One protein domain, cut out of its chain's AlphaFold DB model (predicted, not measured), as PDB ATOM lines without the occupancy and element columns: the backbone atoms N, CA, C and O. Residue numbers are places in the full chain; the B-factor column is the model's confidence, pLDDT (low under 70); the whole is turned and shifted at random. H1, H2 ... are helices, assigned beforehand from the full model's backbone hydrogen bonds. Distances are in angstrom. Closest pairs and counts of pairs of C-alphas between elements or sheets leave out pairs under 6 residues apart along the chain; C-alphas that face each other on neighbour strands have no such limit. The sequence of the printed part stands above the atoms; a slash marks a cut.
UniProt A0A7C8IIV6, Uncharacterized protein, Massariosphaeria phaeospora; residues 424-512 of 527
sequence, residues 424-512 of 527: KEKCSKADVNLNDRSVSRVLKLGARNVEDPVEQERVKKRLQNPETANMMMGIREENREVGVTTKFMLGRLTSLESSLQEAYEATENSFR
ATOM      1  N   LYS A 424      84.908  55.916  86.755       70.69
ATOM      2  CA  LYS A 424      83.669  56.624  87.128       70.69
ATOM      3  C   LYS A 424      83.319  57.720  86.119       70.69
ATOM      4  O   LYS A 424      82.157  57.831  85.742       70.69
ATOM      5  N   GLU A 425      84.303  58.457  85.610       79.00
ATOM      6  CA  GLU A 425      84.145  59.439  84.535       79.00
ATOM      7  C   GLU A 425      83.732  58.753  83.228       79.00
ATOM      8  O   GLU A 425      82.764  59.170  82.594       79.00
ATOM      9  N   LYS A 426      84.403  57.663  82.832       73.50
ATOM     10  CA  LYS A 426      84.050  56.918  81.612       73.50
ATOM     11  C   LYS A 426      82.678  56.255  81.696       73.50
ATOM     12  O   LYS A 426      81.938  56.326  80.719       73.50
ATOM     13  N   CYS A 427      82.322  55.660  82.832       70.88
ATOM     14  CA  CYS A 427      81.004  55.081  83.077       70.88
ATOM     15  C   CYS A 427      79.934  56.174  83.103       70.88
ATOM     16  O   CYS A 427      78.950  56.060  82.386       70.88
ATOM     17  N   SER A 428      80.167  57.292  83.800       74.19
ATOM     18  CA  SER A 428      79.243  58.433  83.802       74.19
ATOM     19  C   SER A 428      79.047  59.005  82.394       74.19
ATOM     20  O   SER A 428      77.919  59.245  81.968       74.19
ATOM     21  N   LYS A 429      80.122  59.147  81.612       76.75
ATOM     22  CA  LYS A 429      80.054  59.598  80.217       76.75
ATOM     23  C   LYS A 429      79.347  58.584  79.314       76.75
ATOM     24  O   LYS A 429      78.635  58.984  78.395       76.75
ATOM     25  N   ALA A 430      79.530  57.285  79.546       71.88
ATOM     26  CA  ALA A 430      78.820  56.233  78.825       71.88
ATOM     27  C   ALA A 430      77.320  56.235  79.157       71.88
ATOM     28  O   ALA A 430      76.516  56.164  78.231       71.88
ATOM     29  N   ASP A 431      76.953  56.410  80.427       68.44
ATOM     30  CA  ASP A 431      75.567  56.507  80.890       68.44
ATOM     31  C   ASP A 431      74.869  57.744  80.322       68.44
ATOM     32  O   ASP A 431      73.761  57.635  79.796       68.44
ATOM     33  N   VAL A 432      75.531  58.910  80.335       75.56
ATOM     34  CA  VAL A 432      75.012  60.135  79.701       75.56
ATOM     35  C   VAL A 432      74.821  59.920  78.199       75.56
ATOM     36  O   VAL A 432      73.747  60.195  77.678       75.56
ATOM     37  N   ASN A 433      75.799  59.332  77.504       73.88
ATOM     38  CA  ASN A 433      75.681  59.041  76.071       73.88
ATOM     39  C   ASN A 433      74.581  58.015  75.751       73.88
ATOM     40  O   ASN A 433      73.920  58.117  74.713       73.88
ATOM     41  N   LEU A 434      74.394  57.003  76.601       70.56
ATOM     42  CA  LEU A 434      73.312  56.026  76.479       70.56
ATOM     43  C   LEU A 434      71.956  56.696  76.683       70.56
ATOM     44  O   LEU A 434      71.039  56.431  75.906       70.56
ATOM     45  N   ASN A 435      71.851  57.595  77.662       71.25
ATOM     46  CA  ASN A 435      70.633  58.340  77.946       71.25
ATOM     47  C   ASN A 435      70.304  59.345  76.827       71.25
ATOM     48  O   ASN A 435      69.180  59.385  76.341       71.25
ATOM     49  N   ASP A 436      71.290  60.074  76.305       74.38
ATOM     50  CA  ASP A 436      71.095  60.996  75.179       74.38
ATOM     51  C   ASP A 436      70.671  60.257  73.906       74.38
ATOM     52  O   ASP A 436      69.786  60.704  73.167       74.38
ATOM     53  N   ARG A 437      71.261  59.082  73.646       70.81
ATOM     54  CA  ARG A 437      70.875  58.230  72.513       70.81
ATOM     55  C   ARG A 437      69.495  57.612  72.703       70.81
ATOM     56  O   ARG A 437      68.757  57.518  71.721       70.81
ATOM     57  N   SER A 438      69.138  57.188  73.914       69.00
ATOM     58  CA  SER A 438      67.824  56.608  74.199       69.00
ATOM     59  C   SER A 438      66.732  57.677  74.117       69.00
ATOM     60  O   SER A 438      65.752  57.466  73.404       69.00
ATOM     61  N   VAL A 439      66.942  58.864  74.695       72.38
ATOM     62  CA  VAL A 439      66.058  60.032  74.560       72.38
ATOM     63  C   VAL A 439      65.930  60.443  73.096       72.38
ATOM     64  O   VAL A 439      64.817  60.593  72.597       72.38
ATOM     65  N   SER A 440      67.039  60.532  72.355       73.56
ATOM     66  CA  SER A 440      67.008  60.846  70.921       73.56
ATOM     67  C   SER A 440      66.231  59.806  70.114       73.56
ATOM     68  O   SER A 440      65.465  60.177  69.226       73.56
ATOM     69  N   ARG A 441      66.377  58.507  70.415       73.19
ATOM     70  CA  ARG A 441      65.581  57.450  69.769       73.19
ATOM     71  C   ARG A 441      64.108  57.550  70.135       73.19
ATOM     72  O   ARG A 441      63.289  57.460  69.235       73.19
ATOM     73  N   VAL A 442      63.762  57.771  71.402       72.06
ATOM     74  CA  VAL A 442      62.366  57.919  71.846       72.06
ATOM     75  C   VAL A 442      61.712  59.136  71.189       72.06
ATOM     76  O   VAL A 442      60.588  59.045  70.702       72.06
ATOM     77  N   LEU A 443      62.428  60.257  71.089       76.62
ATOM     78  CA  LEU A 443      61.940  61.458  70.412       76.62
ATOM     79  C   LEU A 443      61.804  61.261  68.896       76.62
ATOM     80  O   LEU A 443      60.826  61.730  68.312       76.62
ATOM     81  N   LYS A 444      62.736  60.544  68.254       77.12
ATOM     82  CA  LYS A 444      62.625  60.165  66.834       77.12
ATOM     83  C   LYS A 444      61.470  59.197  66.595       77.12
ATOM     84  O   LYS A 444      60.717  59.392  65.651       77.12
ATOM     85  N   LEU A 445      61.282  58.212  67.472       73.25
ATOM     86  CA  LEU A 445      60.173  57.260  67.407       73.25
ATOM     87  C   LEU A 445      58.828  57.957  67.593       73.25
ATOM     88  O   LEU A 445      57.915  57.680  66.832       73.25
ATOM     89  N   GLY A 446      58.724  58.924  68.508       78.38
ATOM     90  CA  GLY A 446      57.544  59.781  68.668       78.38
ATOM     91  C   GLY A 446      57.352  60.822  67.558       78.38
ATOM     92  O   GLY A 446      56.476  61.678  67.688       78.38
ATOM     93  N   ALA A 447      58.183  60.789  66.509       81.81
ATOM     94  CA  ALA A 447      58.216  61.750  65.410       81.81
ATOM     95  C   ALA A 447      58.388  63.215  65.867       81.81
ATOM     96  O   ALA A 447      57.976  64.139  65.173       81.81
ATOM     97  N   ARG A 448      58.970  63.456  67.048       76.62
ATOM     98  CA  ARG A 448      59.172  64.802  67.617       76.62
ATOM     99  C   ARG A 448      60.515  65.427  67.246       76.62
ATOM    100  O   ARG A 448      60.652  66.635  67.361       76.62
ATOM    101  N   ASN A 449      61.487  64.616  66.827       83.31
ATOM    102  CA  ASN A 449      62.848  65.057  66.494       83.31
ATOM    103  C   ASN A 449      63.277  64.589  65.088       83.31
ATOM    104  O   ASN A 449      64.373  64.060  64.901       83.31
ATOM    105  N   VAL A 450      62.353  64.687  64.129       86.38
ATOM    106  CA  VAL A 450      62.568  64.403  62.702       86.38
ATOM    107  C   VAL A 450      62.316  65.711  61.960       86.38
ATOM    108  O   VAL A 450      61.206  66.232  62.027       86.38
ATOM    109  N   GLU A 451      63.352  66.266  61.330       90.31
ATOM    110  CA  GLU A 451      63.297  67.591  60.691       90.31
ATOM    111  C   GLU A 451      62.502  67.581  59.375       90.31
ATOM    112  O   GLU A 451      61.875  68.581  59.032       90.31
ATOM    113  N   ASP A 452      62.480  66.451  58.658       92.06
ATOM    114  CA  ASP A 452      61.726  66.297  57.412       92.06
ATOM    115  C   ASP A 452      60.245  65.954  57.692       92.06
ATOM    116  O   ASP A 452      59.954  64.880  58.237       92.06
ATOM    117  N   PRO A 453      59.283  66.809  57.289       88.94
ATOM    118  CA  PRO A 453      57.858  66.564  57.503       88.94
ATOM    119  C   PRO A 453      57.343  65.304  56.789       88.94
ATOM    120  O   PRO A 453      56.411  64.660  57.277       88.94
ATOM    121  N   VAL A 454      57.941  64.907  55.659       89.75
ATOM    122  CA  VAL A 454      57.528  63.696  54.927       89.75
ATOM    123  C   VAL A 454      57.925  62.443  55.706       89.75
ATOM    124  O   VAL A 454      57.142  61.495  55.842       89.75
ATOM    125  N   GLU A 455      59.136  62.439  56.256       83.81
ATOM    126  CA  GLU A 455      59.633  61.347  57.084       83.81
ATOM    127  C   GLU A 455      58.899  61.286  58.435       83.81
ATOM    128  O   GLU A 455      58.548  60.197  58.897       83.81
ATOM    129  N   GLN A 456      58.550  62.441  59.009       87.94
ATOM    130  CA  GLN A 456      57.741  62.553  60.225       87.94
ATOM    131  C   GLN A 456      56.380  61.851  60.079       87.94
ATOM    132  O   GLN A 456      55.988  61.053  60.937       87.94
ATOM    133  N   GLU A 457      55.677  62.083  58.969       85.56
ATOM    134  CA  GLU A 457      54.375  61.462  58.699       85.56
ATOM    135  C   GLU A 457      54.506  59.948  58.452       85.56
ATOM    136  O   GLU A 457      53.664  59.150  58.880       85.56
ATOM    137  N   ARG A 458      55.620  59.520  57.842       87.06
ATOM    138  CA  ARG A 458      55.958  58.100  57.657       87.06
ATOM    139  C   ARG A 458      56.202  57.394  58.993       87.06
ATOM    140  O   ARG A 458      55.749  56.262  59.167       87.06
ATOM    141  N   VAL A 459      56.876  58.053  59.938       82.06
ATOM    142  CA  VAL A 459      57.096  57.540  61.301       82.06
ATOM    143  C   VAL A 459      55.780  57.477  62.082       82.06
ATOM    144  O   VAL A 459      55.493  56.436  62.672       82.06
ATOM    145  N   LYS A 460      54.914  58.501  62.006       86.00
ATOM    146  CA  LYS A 460      53.563  58.458  62.608       86.00
ATOM    147  C   LYS A 460      52.724  57.296  62.072       86.00
ATOM    148  O   LYS A 460      52.051  56.617  62.842       86.00
ATOM    149  N   LYS A 461      52.796  57.023  60.766       86.62
ATOM    150  CA  LYS A 461      52.088  55.894  60.147       86.62
ATOM    151  C   LYS A 461      52.651  54.537  60.585       86.62
ATOM    152  O   LYS A 461      51.890  53.590  60.746       86.62
ATOM    153  N   ARG A 462      53.965  54.434  60.825       82.44
ATOM    154  CA  ARG A 462      54.594  53.227  61.398       82.44
ATOM    155  C   ARG A 462      54.225  53.014  62.864       82.44
ATOM    156  O   ARG A 462      54.007  51.878  63.251       82.44
ATOM    157  N   LEU A 463      54.077  54.077  63.656       82.12
ATOM    158  CA  LEU A 463      53.595  53.977  65.041       82.12
ATOM    159  C   LEU A 463      52.170  53.412  65.149       82.12
ATOM    160  O   LEU A 463      51.826  52.836  66.174       82.12
ATOM    161  N   GLN A 464      51.352  53.558  64.104       85.06
ATOM    162  CA  GLN A 464      50.026  52.936  64.035       85.06
ATOM    163  C   GLN A 464      50.093  51.426  63.744       85.06
ATOM    164  O   GLN A 464      49.086  50.739  63.900       85.06
ATOM    165  N   ASN A 465      51.255  50.893  63.337       86.75
ATOM    166  CA  ASN A 465      51.449  49.457  63.173       86.75
ATOM    167  C   ASN A 465      51.683  48.805  64.557       86.75
ATOM    168  O   ASN A 465      52.675  49.134  65.221       86.75
ATOM    169  N   PRO A 466      50.829  47.857  64.990       83.50
ATOM    170  CA  PRO A 466      50.959  47.190  66.287       83.50
ATOM    171  C   PRO A 466      52.304  46.472  66.485       83.50
ATOM    172  O   PRO A 466      52.799  46.404  67.609       83.50
ATOM    173  N   GLU A 467      52.958  46.003  65.418       82.00
ATOM    174  CA  GLU A 467      54.282  45.369  65.515       82.00
ATOM    175  C   GLU A 467      55.365  46.346  65.991       82.00
ATOM    176  O   GLU A 467      56.267  45.977  66.742       82.00
ATOM    177  N   THR A 468      55.252  47.622  65.608       80.75
ATOM    178  CA  THR A 468      56.194  48.664  66.042       80.75
ATOM    179  C   THR A 468      55.992  48.998  67.522       80.75
ATOM    180  O   THR A 468      56.965  49.214  68.242       80.75
ATOM    181  N   ALA A 469      54.746  48.976  68.009       76.38
ATOM    182  CA  ALA A 469      54.448  49.131  69.433       76.38
ATOM    183  C   ALA A 469      55.004  47.963  70.268       76.38
ATOM    184  O   ALA A 469      55.622  48.200  71.305       76.38
ATOM    185  N   ASN A 470      54.871  46.726  69.780       78.44
ATOM    186  CA  ASN A 470      55.456  45.548  70.427       78.44
ATOM    187  C   ASN A 470      56.987  45.627  70.488       78.44
ATOM    188  O   ASN A 470      57.570  45.363  71.536       78.44
ATOM    189  N   MET A 471      57.641  46.066  69.409       78.38
ATOM    190  CA  MET A 471      59.092  46.276  69.395       78.38
ATOM    191  C   MET A 471      59.532  47.349  70.405       78.38
ATOM    192  O   MET A 471      60.514  47.159  71.117       78.38
ATOM    193  N   MET A 472      58.796  48.462  70.519       76.62
ATOM    194  CA  MET A 472      59.094  49.500  71.516       76.62
ATOM    195  C   MET A 472      58.913  49.007  72.955       76.62
ATOM    196  O   MET A 472      59.705  49.368  73.827       76.62
ATOM    197  N   MET A 473      57.897  48.179  73.206       77.50
ATOM    198  CA  MET A 473      57.712  47.534  74.506       77.50
ATOM    199  C   MET A 473      58.844  46.544  74.804       77.50
ATOM    200  O   MET A 473      59.374  46.580  75.910       77.50
ATOM    201  N   GLY A 474      59.297  45.767  73.813       76.69
ATOM    202  CA  GLY A 474      60.462  44.884  73.941       76.69
ATOM    203  C   GLY A 474      61.739  45.637  74.323       76.69
ATOM    204  O   GLY A 474      62.373  45.302  75.315       76.69
ATOM    205  N   ILE A 475      62.050  46.740  73.634       74.81
ATOM    206  CA  ILE A 475      63.213  47.591  73.963       74.81
ATOM    207  C   ILE A 475      63.100  48.183  75.379       74.81
ATOM    208  O   ILE A 475      64.105  48.385  76.066       74.81
ATOM    209  N   ARG A 476      61.884  48.502  75.838       77.62
ATOM    210  CA  ARG A 476      61.656  48.990  77.205       77.62
ATOM    211  C   ARG A 476      61.925  47.898  78.242       77.62
ATOM    212  O   ARG A 476      62.512  48.209  79.278       77.62
ATOM    213  N   GLU A 477      61.503  46.668  77.968       77.00
ATOM    214  CA  GLU A 477      61.766  45.497  78.810       77.00
ATOM    215  C   GLU A 477      63.276  45.208  78.870       77.00
ATOM    216  O   GLU A 477      63.839  45.158  79.959       77.00
ATOM    217  N   GLU A 478      63.964  45.178  77.724       74.62
ATOM    218  CA  GLU A 478      65.420  44.983  77.638       74.62
ATOM    219  C   GLU A 478      66.192  46.058  78.421       74.62
ATOM    220  O   GLU A 478      67.074  45.752  79.220       74.62
ATOM    221  N   ASN A 479      65.832  47.338  78.270       73.50
ATOM    222  CA  ASN A 479      66.464  48.417  79.039       73.50
ATOM    223  C   ASN A 479      66.210  48.284  80.549       73.50
ATOM    224  O   ASN A 479      67.071  48.633  81.362       73.50
ATOM    225  N   ARG A 480      65.032  47.784  80.944       79.81
ATOM    226  CA  ARG A 480      64.728  47.491  82.347       79.81
ATOM    227  C   ARG A 480      65.606  46.346  82.855       79.81
ATOM    228  O   ARG A 480      66.156  46.472  83.949       79.81
ATOM    229  N   GLU A 481      65.777  45.281  82.078       75.25
ATOM    230  CA  GLU A 481      66.651  44.152  82.415       75.25
ATOM    231  C   GLU A 481      68.117  44.576  82.552       75.25
ATOM    232  O   GLU A 481      68.758  44.221  83.545       75.25
ATOM    233  N   VAL A 482      68.625  45.407  81.633       73.81
ATOM    234  CA  VAL A 482      69.976  45.994  81.716       73.81
ATOM    235  C   VAL A 482      70.129  46.836  82.987       73.81
ATOM    236  O   VAL A 482      71.132  46.730  83.695       73.81
ATOM    237  N   GLY A 483      69.122  47.639  83.338       76.94
ATOM    238  CA  GLY A 483      69.130  48.418  84.578       76.94
ATOM    239  C   GLY A 483      69.158  47.547  85.840       76.94
ATOM    240  O   GLY A 483      69.866  47.865  86.799       76.94
ATOM    241  N   VAL A 484      68.420  46.432  85.848       79.88
ATOM    242  CA  VAL A 484      68.411  45.465  86.961       79.88
ATOM    243  C   VAL A 484      69.758  44.747  87.076       79.88
ATOM    244  O   VAL A 484      70.313  44.684  88.173       79.88
ATOM    245  N   THR A 485      70.322  44.262  85.966       72.25
ATOM    246  CA  THR A 485      71.638  43.597  85.958       72.25
ATOM    247  C   THR A 485      72.759  44.543  86.368       72.25
ATOM    248  O   THR A 485      73.603  44.161  87.175       72.25
ATOM    249  N   THR A 486      72.737  45.794  85.905       71.88
ATOM    250  CA  THR A 486      73.731  46.806  86.293       71.88
ATOM    251  C   THR A 486      73.683  47.079  87.797       71.88
ATOM    252  O   THR A 486      74.718  47.056  88.458       71.88
ATOM    253  N   LYS A 487      72.485  47.254  88.379       77.19
ATOM    254  CA  LYS A 487      72.325  47.414  89.838       77.19
ATOM    255  C   LYS A 487      72.812  46.193  90.614       77.19
ATOM    256  O   LYS A 487      73.447  46.350  91.653       77.19
ATOM    257  N   PHE A 488      72.530  44.992  90.114       79.88
ATOM    258  CA  PHE A 488      72.993  43.752  90.731       79.88
ATOM    259  C   PHE A 488      74.525  43.637  90.717       79.88
ATOM    260  O   PHE A 488      75.123  43.320  91.745       79.88
ATOM    261  N   MET A 489      75.174  43.944  89.587       68.88
ATOM    262  CA  MET A 489      76.639  43.962  89.499       68.88
ATOM    263  C   MET A 489      77.249  45.008  90.433       68.88
ATOM    264  O   MET A 489      78.215  44.697  91.125       68.88
ATOM    265  N   LEU A 490      76.660  46.207  90.503       74.50
ATOM    266  CA  LEU A 490      77.112  47.253  91.421       74.50
ATOM    267  C   LEU A 490      77.044  46.772  92.878       74.50
ATOM    268  O   LEU A 490      78.021  46.896  93.604       74.50
ATOM    269  N   GLY A 491      75.937  46.134  93.274       80.44
ATOM    270  CA  GLY A 491      75.784  45.554  94.611       80.44
ATOM    271  C   GLY A 491      76.812  44.460  94.923       80.44
ATOM    272  O   GLY A 491      77.351  44.431  96.028       80.44
ATOM    273  N   ARG A 492      77.144  43.588  93.955       77.44
ATOM    274  CA  ARG A 492      78.216  42.590  94.136       77.44
ATOM    275  C   ARG A 492      79.592  43.231  94.280       77.44
ATOM    276  O   ARG A 492      80.376  42.742  95.083       77.44
ATOM    277  N   LEU A 493      79.883  44.290  93.525       74.31
ATOM    278  CA  LEU A 493      81.150  45.015  93.644       74.31
ATOM    279  C   LEU A 493      81.279  45.684  95.012       74.31
ATOM    280  O   LEU A 493      82.310  45.520  95.651       74.31
ATOM    281  N   THR A 494      80.223  46.338  95.502       80.88
ATOM    282  CA  THR A 494      80.218  46.929  96.850       80.88
ATOM    283  C   THR A 494      80.373  45.863  97.935       80.88
ATOM    284  O   THR A 494      81.144  46.046  98.866       80.88
ATOM    285  N   SER A 495      79.701  44.714  97.801       81.31
ATOM    286  CA  SER A 495      79.879  43.597  98.740       81.31
ATOM    287  C   SER A 495      81.309  43.053  98.729       81.31
ATOM    288  O   SER A 495      81.833  42.725  99.785       81.31
ATOM    289  N   LEU A 496      81.933  42.945  97.553       77.56
ATOM    290  CA  LEU A 496      83.310  42.476  97.419       77.56
ATOM    291  C   LEU A 496      84.303  43.480  98.014       77.56
ATOM    292  O   LEU A 496      85.246  43.069  98.679       77.56
ATOM    293  N   GLU A 497      84.069  44.777  97.818       81.88
ATOM    294  CA  GLU A 497      84.834  45.853  98.449       81.88
ATOM    295  C   GLU A 497      84.752  45.769  99.980       81.88
ATOM    296  O   GLU A 497      85.790  45.771 100.639       81.88
ATOM    297  N   SER A 498      83.555  45.581 100.548       83.38
ATOM    298  CA  SER A 498      83.388  45.381 101.994       83.38
ATOM    299  C   SER A 498      84.101  44.124 102.504       83.38
ATOM    300  O   SER A 498      84.813  44.197 103.498       83.38
ATOM    301  N   SER A 499      83.989  42.986 101.808       80.69
ATOM    302  CA  SER A 499      84.690  41.758 102.213       80.69
ATOM    303  C   SER A 499      86.215  41.883 102.124       80.69
ATOM    304  O   SER A 499      86.928  41.312 102.947       80.69
ATOM    305  N   LEU A 500      86.737  42.623 101.141       78.69
ATOM    306  CA  LEU A 500      88.171  42.911 101.057       78.69
ATOM    307  C   LEU A 500      88.631  43.834 102.188       78.69
ATOM    308  O   LEU A 500      89.719  43.623 102.722       78.69
ATOM    309  N   GLN A 501      87.810  44.813 102.570       84.62
ATOM    310  CA  GLN A 501      88.083  45.700 103.697       84.62
ATOM    311  C   GLN A 501      88.124  44.927 105.026       84.62
ATOM    312  O   GLN A 501      89.076  45.075 105.785       84.62
ATOM    313  N   GLU A 502      87.160  44.035 105.271       85.81
ATOM    314  CA  GLU A 502      87.153  43.165 106.458       85.81
ATOM    315  C   GLU A 502      88.389  42.251 106.508       85.81
ATOM    316  O   GLU A 502      89.026  42.110 107.553       85.81
ATOM    317  N   ALA A 503      88.769  41.651 105.374       76.69
ATOM    318  CA  ALA A 503      89.966  40.818 105.294       76.69
ATOM    319  C   ALA A 503      91.246  41.624 105.561       76.69
ATOM    320  O   ALA A 503      92.143  41.138 106.250       76.69
ATOM    321  N   TYR A 504      91.320  42.854 105.045       83.25
ATOM    322  CA  TYR A 504      92.425  43.773 105.302       83.25
ATOM    323  C   TYR A 504      92.541  44.093 106.800       83.25
ATOM    324  O   TYR A 504      93.606  43.884 107.380       83.25
ATOM    325  N   GLU A 505      91.442  44.488 107.447       86.50
ATOM    326  CA  GLU A 505      91.404  44.791 108.886       86.50
ATOM    327  C   GLU A 505      91.772  43.572 109.747       86.50
ATOM    328  O   GLU A 505      92.532  43.692 110.710       86.50
ATOM    329  N   ALA A 506      91.309  42.375 109.376       84.62
ATOM    330  CA  ALA A 506      91.680  41.136 110.058       84.62
ATOM    331  C   ALA A 506      93.185  40.841 109.944       84.62
ATOM    332  O   ALA A 506      93.825  40.483 110.935       84.62
ATOM    333  N   THR A 507      93.770  41.018 108.754       78.12
ATOM    334  CA  THR A 507      95.218  40.845 108.576       78.12
ATOM    335  C   THR A 507      96.022  41.894 109.333       78.12
ATOM    336  O   THR A 507      97.018  41.546 109.958       78.12
ATOM    337  N   GLU A 508      95.577  43.152 109.339       83.19
ATOM    338  CA  GLU A 508      96.220  44.230 110.091       83.19
ATOM    339  C   GLU A 508      96.225  43.931 111.596       83.19
ATOM    340  O   GLU A 508      97.261  44.060 112.248       83.19
ATOM    341  N   ASN A 509      95.106  43.445 112.140       85.81
ATOM    342  CA  ASN A 509      95.023  43.027 113.539       85.81
ATOM    343  C   ASN A 509      95.968  41.857 113.852       85.81
ATOM    344  O   ASN A 509      96.676  41.903 114.854       85.81
ATOM    345  N   SER A 510      96.050  40.852 112.974       81.81
ATOM    346  CA  SER A 510      96.980  39.727 113.152       81.81
ATOM    347  C   SER A 510      98.449  40.171 113.138       81.81
ATOM    348  O   SER A 510      99.244  39.667 113.930       81.81
ATOM    349  N   PHE A 511      98.814  41.139 112.289       81.56
ATOM    350  CA  PHE A 511     100.157  41.723 112.308       81.56
ATOM    351  C   PHE A 511     100.429  42.483 113.607       81.56
ATOM    352  O   PHE A 511     101.484  42.279 114.201       81.56
ATOM    353  N   ARG A 512      99.470  43.272 114.108       82.50
ATOM    354  CA  ARG A 512      99.608  43.958 115.406       82.50
ATOM    355  C   ARG A 512      99.798  42.982 116.566       82.50
ATOM    356  O   ARG A 512     100.602  43.244 117.453       82.50
TER     357      ARG A 512
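This is residues 424 to 512 of the 527 residues of an uncharacterized protein of Massariosphaeria phaeospora (UniProt A0A7C8IIV6). The model is a long, narrow, open U with unequal arms: H3 is the long arm, H1 the shorter one, and H2 makes the short base at one end. The arms leave a gap between them. The printed part has 89 residues, with three named helices in the order H1, H2, H3 and no named strand: all helix. It is extended, with a radius of gyration of the C-alphas of 22.3 A, and spans 76 by 26 by 10 A.

H3, residues 466 to 512, is close but not clearly touching to H2, residues 453 to 463; their closest C-alphas, of Leu 463 and Ala 469, are 6.6 A apart, and their lines are about perpendicular at 80 degrees. H1, residues 424 to 445, is likewise close but not clearly touching to H2, with the closest C-alphas, of Leu 445 and Val 459, 6.8 A apart, and about perpendicular at 87 degrees. H1 and H3 are apart. In H1, H2 and H3 every O i to N i+4 pair is within hydrogen-bond range.

H3 is 69.2 A long and ends at C-alpha 512 (99.608, 43.958, 115.406). H2 is 15.3 A long. H1, 30.7 A, begins at C-alpha 424 (83.669, 56.624, 87.128).

The C-alphas farthest apart, of Val 454 and Arg 512, are 76.3 A apart. The printed part has no cut and no long link. Residues 431, 438 and 489 have pLDDT under 70.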